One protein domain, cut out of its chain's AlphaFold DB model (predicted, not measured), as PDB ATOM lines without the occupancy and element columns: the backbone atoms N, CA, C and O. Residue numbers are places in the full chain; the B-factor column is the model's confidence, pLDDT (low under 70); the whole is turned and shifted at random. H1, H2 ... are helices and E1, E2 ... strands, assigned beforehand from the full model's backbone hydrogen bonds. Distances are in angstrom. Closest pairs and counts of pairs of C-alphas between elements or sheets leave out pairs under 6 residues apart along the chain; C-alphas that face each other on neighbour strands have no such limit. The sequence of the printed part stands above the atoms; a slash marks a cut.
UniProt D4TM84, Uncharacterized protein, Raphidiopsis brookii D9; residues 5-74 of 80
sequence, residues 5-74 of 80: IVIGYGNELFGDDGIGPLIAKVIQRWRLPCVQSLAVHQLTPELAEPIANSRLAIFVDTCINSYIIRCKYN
ATOM      1  N   ILE A   5      35.277 -21.165  21.435       95.62
ATOM      2  CA  ILE A   5      35.545 -22.219  20.462       95.62
ATOM      3  C   ILE A   5      34.244 -22.621  19.763       95.62
ATOM      4  O   ILE A   5      33.221 -22.841  20.412       95.62
ATOM      5  N   VAL A   6      34.273 -22.695  18.436       95.94
ATOM      6  CA  VAL A   6      33.169 -23.175  17.600       95.94
ATOM      7  C   VAL A   6      33.603 -24.465  16.925       95.94
ATOM      8  O   VAL A   6      34.573 -24.461  16.171       95.94
ATOM      9  N   ILE A   7      32.886 -25.554  17.174       96.62
ATOM     10  CA  ILE A   7      33.199 -26.878  16.643       96.62
ATOM     11  C   ILE A   7      32.041 -27.314  15.757       96.62
ATOM     12  O   ILE A   7      30.974 -27.668  16.253       96.62
ATOM     13  N   GLY A   8      32.260 -27.253  14.448       95.31
ATOM     14  CA  GLY A   8      31.368 -27.838  13.457       95.31
ATOM     15  C   GLY A   8      31.768 -29.279  13.201       95.31
ATOM     16  O   GLY A   8      32.904 -29.510  12.785       95.31
ATOM     17  N   TYR A   9      30.868 -30.226  13.453       94.19
ATOM     18  CA  TYR A   9      31.138 -31.645  13.241       94.19
ATOM     19  C   TYR A   9      30.079 -32.325  12.374       94.19
ATOM     20  O   TYR A   9      28.957 -31.835  12.289       94.19
ATOM     21  N   GLY A  10      30.484 -33.395  11.682       92.69
ATOM     22  CA  GLY A  10      29.646 -34.152  10.751       92.69
ATOM     23  C   GLY A  10      30.421 -34.693   9.541       92.69
ATOM     24  O   GLY A  10      31.630 -34.479   9.386       92.69
ATOM     25  N   ASN A  11      29.756 -35.452   8.679       90.75
ATOM     26  CA  ASN A  11      30.331 -36.067   7.488       90.75
ATOM     27  C   ASN A  11      30.040 -35.265   6.215       90.75
ATOM     28  O   ASN A  11      28.948 -35.327   5.660       90.75
ATOM     29  N   GLU A  12      31.061 -34.612   5.659       87.88
ATOM     30  CA  GLU A  12      30.942 -33.899   4.376       87.88
ATOM     31  C   GLU A  12      30.591 -34.809   3.185       87.88
ATOM     32  O   GLU A  12      30.145 -34.317   2.151       87.88
ATOM     33  N   LEU A  13      30.763 -36.129   3.317       88.81
ATOM     34  CA  LEU A  13      30.377 -37.106   2.294       88.81
ATOM     35  C   LEU A  13      28.922 -37.575   2.429       88.81
ATOM     36  O   LEU A  13      28.438 -38.286   1.549       88.81
ATOM     37  N   PHE A  14      28.227 -37.220   3.512       85.12
ATOM     38  CA  PHE A  14      26.907 -37.758   3.840       85.12
ATOM     39  C   PHE A  14      25.816 -36.684   3.792       85.12
ATOM     40  O   PHE A  14      25.116 -36.416   4.764       85.12
ATOM     41  N   GLY A  15      25.667 -36.079   2.611       84.00
ATOM     42  CA  GLY A  15      24.611 -35.109   2.325       84.00
ATOM     43  C   GLY A  15      24.629 -33.936   3.301       84.00
ATOM     44  O   GLY A  15      25.657 -33.277   3.471       84.00
ATOM     45  N   ASP A  16      23.491 -33.694   3.947       84.88
ATOM     46  CA  ASP A  16      23.334 -32.578   4.878       84.88
ATOM     47  C   ASP A  16      24.259 -32.684   6.093       84.88
ATOM     48  O   ASP A  16      24.613 -31.647   6.639       84.88
ATOM     49  N   ASP A  17      24.761 -33.873   6.451       84.75
ATOM     50  CA  ASP A  17      25.708 -34.068   7.563       84.75
ATOM     51  C   ASP A  17      27.003 -33.234   7.415       84.75
ATOM     52  O   ASP A  17      27.711 -32.953   8.380       84.75
ATOM     53  N   GLY A  18      27.291 -32.727   6.211       88.38
ATOM     54  CA  GLY A  18      28.385 -31.793   5.947       88.38
ATOM     55  C   GLY A  18      28.159 -30.338   6.386       88.38
ATOM     56  O   GLY A  18      29.104 -29.543   6.345       88.38
ATOM     57  N   ILE A  19      26.949 -29.940   6.799       91.19
ATOM     58  CA  ILE A  19      26.645 -28.526   7.098       91.19
ATOM     59  C   ILE A  19      27.363 -28.051   8.371       91.19
ATOM     60  O   ILE A  19      27.825 -26.909   8.404       91.19
ATOM     61  N   GLY A  20      27.528 -28.903   9.389       92.31
ATOM     62  CA  GLY A  20      28.285 -28.564  10.603       92.31
ATOM     63  C   GLY A  20      29.714 -28.092  10.283       92.31
ATOM     64  O   GLY A  20      30.052 -26.929  10.554       92.31
ATOM     65  N   PRO A  21      30.546 -28.929   9.630       94.19
ATOM     66  CA  PRO A  21      31.883 -28.554   9.169       94.19
ATOM     67  C   PRO A  21      31.891 -27.336   8.231       94.19
ATOM     68  O   PRO A  21      32.787 -26.492   8.322       94.19
ATOM     69  N   LEU A  22      30.890 -27.196   7.353       93.88
ATOM     70  CA  LEU A  22      30.771 -26.046   6.452       93.88
ATOM     71  C   LEU A  22      30.589 -24.727   7.217       93.88
ATOM     72  O   LEU A  22      31.280 -23.748   6.922       93.88
ATOM     73  N   ILE A  23      29.713 -24.697   8.224       94.50
ATOM     74  CA  ILE A  23      29.489 -23.514   9.069       94.50
ATOM     75  C   ILE A  23      30.780 -23.131   9.801       94.50
ATOM     76  O   ILE A  23      31.164 -21.959   9.791       94.50
ATOM     77  N   ALA A  24      31.498 -24.100  10.375       95.38
ATOM     78  CA  ALA A  24      32.778 -23.833  11.030       95.38
ATOM     79  C   ALA A  24      33.824 -23.257  10.056       95.38
ATOM     80  O   ALA A  24      34.490 -22.269  10.368       95.38
ATOM     81  N   LYS A  25      33.917 -23.786   8.829       96.31
ATOM     82  CA  LYS A  25      34.793 -23.224   7.782       96.31
ATOM     83  C   LYS A  25      34.431 -21.775   7.440       96.31
ATOM     84  O   LYS A  25      35.328 -20.966   7.204       96.31
ATOM     85  N   VAL A  26      33.145 -21.419   7.417       97.12
ATOM     86  CA  VAL A  26      32.695 -20.032   7.191       97.12
ATOM     87  C   VAL A  26      33.094 -19.125   8.355       97.12
ATOM     88  O   VAL A  26      33.689 -18.075   8.121       97.12
ATOM     89  N   ILE A  27      32.846 -19.541   9.598       95.12
ATOM     90  CA  ILE A  27      33.196 -18.766  10.799       95.12
ATOM     91  C   ILE A  27      34.709 -18.545  10.886       95.12
ATOM     92  O   ILE A  27      35.160 -17.439  11.181       95.12
ATOM     93  N   GLN A  28      35.507 -19.563  10.559       95.88
ATOM     94  CA  GLN A  28      36.964 -19.445  10.504       95.88
ATOM     95  C   GLN A  28      37.421 -18.327   9.549       95.88
ATOM     96  O   GLN A  28      38.360 -17.588   9.855       95.88
ATOM     97  N   ARG A  29      36.737 -18.144   8.410       96.88
ATOM     98  CA  ARG A  29      37.063 -17.097   7.423       96.88
ATOM     99  C   ARG A  29      36.760 -15.684   7.913       96.88
ATOM    100  O   ARG A  29      37.375 -14.749   7.409       96.88
ATOM    101  N   TRP A  30      35.872 -15.513   8.893       95.56
ATOM    102  CA  TRP A  30      35.589 -14.202   9.486       95.56
ATOM    103  C   TRP A  30      36.757 -13.652  10.309       95.56
ATOM    104  O   TRP A  30      36.786 -12.454  10.572       95.56
ATOM    105  N   ARG A  31      37.725 -14.502  10.695       92.38
ATOM    106  CA  ARG A  31      38.922 -14.116  11.468       92.38
ATOM    107  C   ARG A  31      38.577 -13.301  12.718       92.38
ATOM    108  O   ARG A  31      39.255 -12.328  13.046       92.38
ATOM    109  N   LEU A  32      37.500 -13.692  13.399       91.94
ATOM    110  CA  LEU A  32      37.052 -13.003  14.599       91.94
ATOM    111  C   LEU A  32      38.129 -13.109  15.690       91.94
ATOM    112  O   LEU A  32      38.593 -14.215  15.989       91.94
ATOM    113  N   PRO A  33      38.528 -11.987  16.311       89.50
ATOM    114  CA  PRO A  33      39.457 -12.032  17.426       89.50
ATOM    115  C   PRO A  33      38.839 -12.842  18.572       89.50
ATOM    116  O   PRO A  33      37.651 -12.720  18.864       89.50
ATOM    117  N   CYS A  34      39.657 -13.673  19.221       91.75
ATOM    118  CA  CYS A  34      39.258 -14.528  20.346       91.75
ATOM    119  C   CYS A  34      38.256 -15.656  20.016       91.75
ATOM    120  O   CYS A  34      37.748 -16.282  20.948       91.75
ATOM    121  N   VAL A  35      38.002 -15.954  18.735       94.19
ATOM    122  CA  VAL A  35      37.197 -17.109  18.309       94.19
ATOM    123  C   VAL A  35      38.075 -18.119  17.578       94.19
ATOM    124  O   VAL A  35      38.629 -17.832  16.519       94.19
ATOM    125  N   GLN A  36      38.162 -19.328  18.119       95.31
ATOM    126  CA  GLN A  36      38.740 -20.479  17.437       95.31
ATOM    127  C   GLN A  36      37.615 -21.270  16.770       95.31
ATOM    128  O   GLN A  36      36.644 -21.625  17.428       95.31
ATOM    129  N   SER A  37      37.730 -21.564  15.475       96.44
ATOM    130  CA  SER A  37      36.738 -22.380  14.767       96.44
ATOM    131  C   SER A  37      37.378 -23.622  14.156       96.44
ATOM    132  O   SER A  37      38.398 -23.524  13.468       96.44
ATOM    133  N   LEU A  38      36.783 -24.779  14.447       96.56
ATOM    134  CA  LEU A  38      37.241 -26.109  14.072       96.56
ATOM    135  C   LEU A  38      36.147 -26.829  13.281       96.56
ATOM    136  O   LEU A  38      35.014 -26.932  13.745       96.56
ATOM    137  N   ALA A  39      36.507 -27.338  12.106       96.31
ATOM    138  CA  ALA A  39      35.683 -28.242  11.315       96.31
ATOM    139  C   ALA A  39      36.264 -29.653  11.457       96.31
ATOM    140  O   ALA A  39      37.422 -29.872  11.095       96.31
ATOM    141  N   VAL A  40      35.500 -30.584  12.021       95.75
ATOM    142  CA  VAL A  40      35.954 -31.950  12.321       95.75
ATOM    143  C   VAL A  40      34.931 -32.970  11.846       95.75
ATOM    144  O   VAL A  40      33.761 -32.652  11.695       95.75
ATOM    145  N   HIS A  41      35.345 -34.212  11.619       93.44
ATOM    146  CA  HIS A  41      34.382 -35.260  11.278       93.44
ATOM    147  C   HIS A  41      33.611 -35.758  12.512       93.44
ATOM    148  O   HIS A  41      32.403 -35.964  12.457       93.44
ATOM    149  N   GLN A  42      34.305 -35.915  13.642       92.38
ATOM    150  CA  GLN A  42      33.754 -36.412  14.902       92.38
ATOM    151  C   GLN A  42      34.295 -35.611  16.087       92.38
ATOM    152  O   GLN A  42      35.362 -35.000  16.004       92.38
ATOM    153  N   LEU A  43      33.570 -35.642  17.207       93.88
ATOM    154  CA  LEU A  43      34.046 -35.109  18.480       93.88
ATOM    155  C   LEU A  43      35.000 -36.112  19.131       93.88
ATOM    156  O   LEU A  43      34.565 -37.082  19.750       93.88
ATOM    157  N   THR A  44      36.298 -35.881  18.972       94.62
ATOM    158  CA  THR A  44      37.334 -36.761  19.514       94.62
ATOM    159  C   THR A  44      37.808 -36.295  20.903       94.62
ATOM    160  O   THR A  44      37.656 -35.114  21.241       94.62
ATOM    161  N   PRO A  45      38.374 -37.188  21.741       94.00
ATOM    162  CA  PRO A  45      38.864 -36.832  23.075       94.00
ATOM    163  C   PRO A  45      39.908 -35.706  23.094       94.00
ATOM    164  O   PRO A  45      39.981 -34.957  24.065       94.00
ATOM    165  N   GLU A  46      40.674 -35.525  22.020       93.62
ATOM    166  CA  GLU A  46      41.712 -34.491  21.892       93.62
ATOM    167  C   GLU A  46      41.126 -33.069  21.895       93.62
ATOM    168  O   GLU A  46      41.828 -32.101  22.176       93.62
ATOM    169  N   LEU A  47      39.822 -32.925  21.635       93.75
ATOM    170  CA  LEU A  47      39.122 -31.646  21.740       93.75
ATOM    171  C   LEU A  47      38.823 -31.251  23.195       93.75
ATOM    172  O   LEU A  47      38.469 -30.100  23.446       93.75
ATOM    173  N   ALA A  48      38.963 -32.162  24.163       91.69
ATOM    174  CA  ALA A  48      38.614 -31.898  25.558       91.69
ATOM    175  C   ALA A  48      39.433 -30.748  26.161       91.69
ATOM    176  O   ALA A  48      38.863 -29.863  26.797       91.69
ATOM    177  N   GLU A  49      40.745 -30.726  25.926       92.06
ATOM    178  CA  GLU A  49      41.642 -29.674  26.412       92.06
ATOM    179  C   GLU A  49      41.301 -28.280  25.839       92.06
ATOM    180  O   GLU A  49      41.065 -27.361  26.630       92.06
ATOM    181  N   PRO A  50      41.198 -28.067  24.510       91.31
ATOM    182  CA  PRO A  50      40.844 -26.754  23.971       91.31
ATOM    183  C   PRO A  50      39.418 -26.319  24.338       91.31
ATOM    184  O   PRO A  50      39.179 -25.126  24.530       91.31
ATOM    185  N   ILE A  51      38.474 -27.257  24.498       92.25
ATOM    186  CA  ILE A  51      37.131 -26.957  25.018       92.25
ATOM    187  C   ILE A  51      37.218 -26.474  26.467       92.25
ATOM    188  O   ILE A  51      36.628 -25.443  26.795       92.25
ATOM    189  N   ALA A  52      37.954 -27.185  27.325       91.25
ATOM    190  CA  ALA A  52      38.125 -26.821  28.726       91.25
ATOM    191  C   ALA A  52      38.796 -25.451  28.876       91.25
ATOM    192  O   ALA A  52      38.359 -24.659  29.695       91.25
ATOM    193  N   ASN A  53      39.783 -25.129  28.041       90.44
ATOM    194  CA  ASN A  53      40.482 -23.842  28.074       90.44
ATOM    195  C   ASN A  53      39.686 -22.676  27.452       90.44
ATOM    196  O   ASN A  53      40.136 -21.526  27.481       90.44
ATOM    197  N   SER A  54      38.510 -22.942  26.878       90.31
ATOM    198  CA  SER A  54      37.626 -21.920  26.317       90.31
ATOM    199  C   SER A  54      36.598 -21.439  27.343       90.31
ATOM    200  O   SER A  54      36.082 -22.203  28.158       90.31
ATOM    201  N   ARG A  55      36.234 -20.154  27.282       94.12
ATOM    202  CA  ARG A  55      35.145 -19.604  28.106       94.12
ATOM    203  C   ARG A  55      33.767 -20.034  27.599       94.12
ATOM    204  O   ARG A  55      32.803 -20.040  28.361       94.12
ATOM    205  N   LEU A  56      33.669 -20.325  26.305       92.12
ATOM    206  CA  LEU A  56      32.435 -20.682  25.624       92.12
ATOM    207  C   LEU A  56      32.726 -21.715  24.540       92.12
ATOM    208  O   LEU A  56      33.528 -21.443  23.649       92.12
ATOM    209  N   ALA A  57      32.011 -22.838  24.575       94.25
ATOM    210  CA  ALA A  57      32.045 -23.846  23.523       94.25
ATOM    211  C   ALA A  57      30.696 -23.915  22.799       94.25
ATOM    212  O   ALA A  57      29.653 -24.163  23.417       94.25
ATOM    213  N   ILE A  58      30.733 -23.692  21.486       93.81
ATOM    214  CA  ILE A  58      29.590 -23.761  20.578       93.81
ATOM    215  C   ILE A  58      29.776 -24.989  19.693       93.81
ATOM    216  O   ILE A  58      30.748 -25.078  18.946       93.81
ATOM    217  N   PHE A  59      28.831 -25.919  19.761       93.50
ATOM    218  CA  PHE A  59      28.801 -27.104  18.911       93.50
ATOM    219  C   PHE A  59      27.794 -26.889  17.785       93.50
ATOM    220  O   PHE A  59      26.671 -26.449  18.040       93.50
ATOM    221  N   VAL A  60      28.206 -27.178  16.555       91.38
ATOM    222  CA  VAL A  60      27.387 -27.035  15.352       91.38
ATOM    223  C   VAL A  60      27.316 -28.389  14.662       91.38
ATOM    224  O   VAL A  60      28.334 -28.931  14.243       91.38
ATOM    225  N   ASP A  61      26.106 -28.910  14.556       87.62
ATOM    226  CA  ASP A  61      25.792 -30.213  13.979       87.62
ATOM    227  C   ASP A  61      24.543 -30.078  13.121       87.62
ATOM    228  O   ASP A  61      23.760 -29.130  13.274       87.62
ATOM    229  N   THR A  62      24.339 -31.042  12.242       82.44
ATOM    230  CA  THR A  62      23.080 -31.180  11.535       82.44
ATOM    231  C   THR A  62      22.104 -32.001  12.342       82.44
ATOM    232  O   THR A  62      22.430 -33.020  12.938       82.44
ATOM    233  N   CYS A  63      20.864 -31.540  12.397       72.00
ATOM    234  CA  CYS A  63      19.791 -32.271  13.044       72.00
ATOM    235  C   CYS A  63      18.618 -32.336  12.076       72.00
ATOM    236  O   CYS A  63      18.087 -31.307  11.669       72.00
ATOM    237  N   ILE A  64      18.194 -33.558  11.746       64.62
ATOM    238  CA  ILE A  64      17.032 -33.820  10.877       64.62
ATOM    239  C   ILE A  64      15.717 -33.407  11.578       64.62
ATOM    240  O   ILE A  64      14.704 -33.180  10.927       64.62
ATOM    241  N   ASN A  65      15.748 -33.203  12.902       54.19
ATOM    242  CA  ASN A  65      14.710 -32.513  13.665       54.19
ATOM    243  C   ASN A  65      15.318 -31.269  14.323       54.19
ATOM    244  O   ASN A  65      16.090 -31.365  15.275       54.19
ATOM    245  N   SER A  66      14.982 -30.096  13.785       52.19
ATOM    246  CA  SER A  66      15.324 -28.780  14.332       52.19
ATOM    247  C   SER A  66      15.028 -28.690  15.839       52.19
ATOM    248  O   SER A  66      14.036 -29.259  16.276       52.19
ATOM    249  N   TYR A  67      15.858 -27.935  16.580       39.03
ATOM    250  CA  TYR A  67      15.730 -27.493  17.994       39.03
ATOM    251  C   TYR A  67      16.749 -28.010  19.025       39.03
ATOM    252  O   TYR A  67      16.420 -28.084  20.208       39.03
ATOM    253  N   ILE A  68      18.014 -28.271  18.674       48.38
ATOM    254  CA  ILE A  68      19.048 -28.380  19.720       48.38
ATOM    255  C   ILE A  68      20.298 -27.571  19.355       48.38
ATOM    256  O   ILE A  68      21.233 -28.071  18.744       48.38
ATOM    257  N   ILE A  69      20.351 -26.318  19.815       49.56
ATOM    258  CA  ILE A  69      21.616 -25.589  19.985       49.56
ATOM    259  C   ILE A  69      22.125 -25.923  21.393       49.56
ATOM    260  O   ILE A  69      21.581 -25.427  22.381       49.56
ATOM    261  N   ARG A  70      23.150 -26.782  21.524       49.09
ATOM    262  CA  ARG A  70      23.779 -27.058  22.831       49.09
ATOM    263  C   ARG A  70      24.881 -26.041  23.090       49.09
ATOM    264  O   ARG A  70      25.984 -26.150  22.563       49.09
ATOM    265  N   CYS A  71      24.582 -25.071  23.940       40.66
ATOM    266  CA  CYS A  71      25.572 -24.140  24.459       40.66
ATOM    267  C   CYS A  71      26.062 -24.666  25.815       40.66
ATOM    268  O   CYS A  71      25.273 -24.752  26.757       40.66
ATOM    269  N   LYS A  72      27.340 -25.050  25.935       47.28
ATOM    270  CA  LYS A  72      27.940 -25.306  27.253       47.28
ATOM    271  C   LYS A  72      28.522 -23.994  27.780       47.28
ATOM    272  O   LYS A  72      29.519 -23.500  27.262       47.28
ATOM    273  N   TYR A  73      27.901 -23.451  28.826       40.22
ATOM    274  CA  TYR A  73      28.511 -22.439  29.685       40.22
ATOM    275  C   TYR A  73      29.270 -23.161  30.804       40.22
ATOM    276  O   TYR A  73      28.653 -23.831  31.631       40.22
ATOM    277  N   ASN A  74      30.599 -23.053  30.823       46.16
ATOM    278  CA  ASN A  74      31.406 -23.565  31.929       46.16
ATOM    279  C   ASN A  74      31.291 -22.599  33.119       46.16
ATOM    280  O   ASN A  74      31.941 -21.555  33.144       46.16
TER     281      ASN A  74
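What this domain is: This is residues 5 to 74 of the 80 residues of an uncharacterized protein of Raphidiopsis brookii D9 (UniProt D4TM84). A twisted four-stranded sheet lies between two helices: H1 covers E2 and E1 on one face, short H2 packs over E1 on the other. The printed part has 70 residues, ordered E1 H1 E2 H2 E3 E4. The mixed sheet runs E2 E1 E3 E4; the class is mixed, helices and strands. It is compact, radius of gyration of the C-alphas 11.9 A, spanning 32 by 24 by 23 A.

Where its parts are: E2 is residues 35 to 40, 16.1 A; E1, 5 to 9, from C-alpha 5 at (35.545, -22.219, 20.462); E3, 56 to 60; E4, 71 to 73, ending with C-alpha 73 at (28.511, -22.439, 29.685). H1 is residues 15 to 29, 22.5 A; H2, 45 to 52.

How they stand to each other: E1 is parallel to E2, N 6 and O 36 at 2.8 A, and to E3, N 7 and O 58 at 2.8 A. E3 and E4 form an antiparallel hairpin with no N and O within hydrogen-bond range. E1, H1, E2 form a strand-helix-strand unit, two parallel neighbours joined through a helix; E2, H2, E3 form a split one, with E1 between; both crossovers are right-handed. H1's height over the sheet is 7.0 A, closest C-alphas Gly 8 and Gly 20, 4.3 A; H2's, on the opposite face, is 9.8 A, with Ile 5 and Ile 51 the closest C-alphas of E1 and H2, 6.8 A. O i to N i+4 pairs within range are 8 of 11 in H1, 2 of 4 in H2.

The domain as a whole: The farthest C-alphas, Leu 13 and Asn 74, are 32.6 A apart. The printed part has no cut and no long link; residues 64 to 74 have pLDDT under 70.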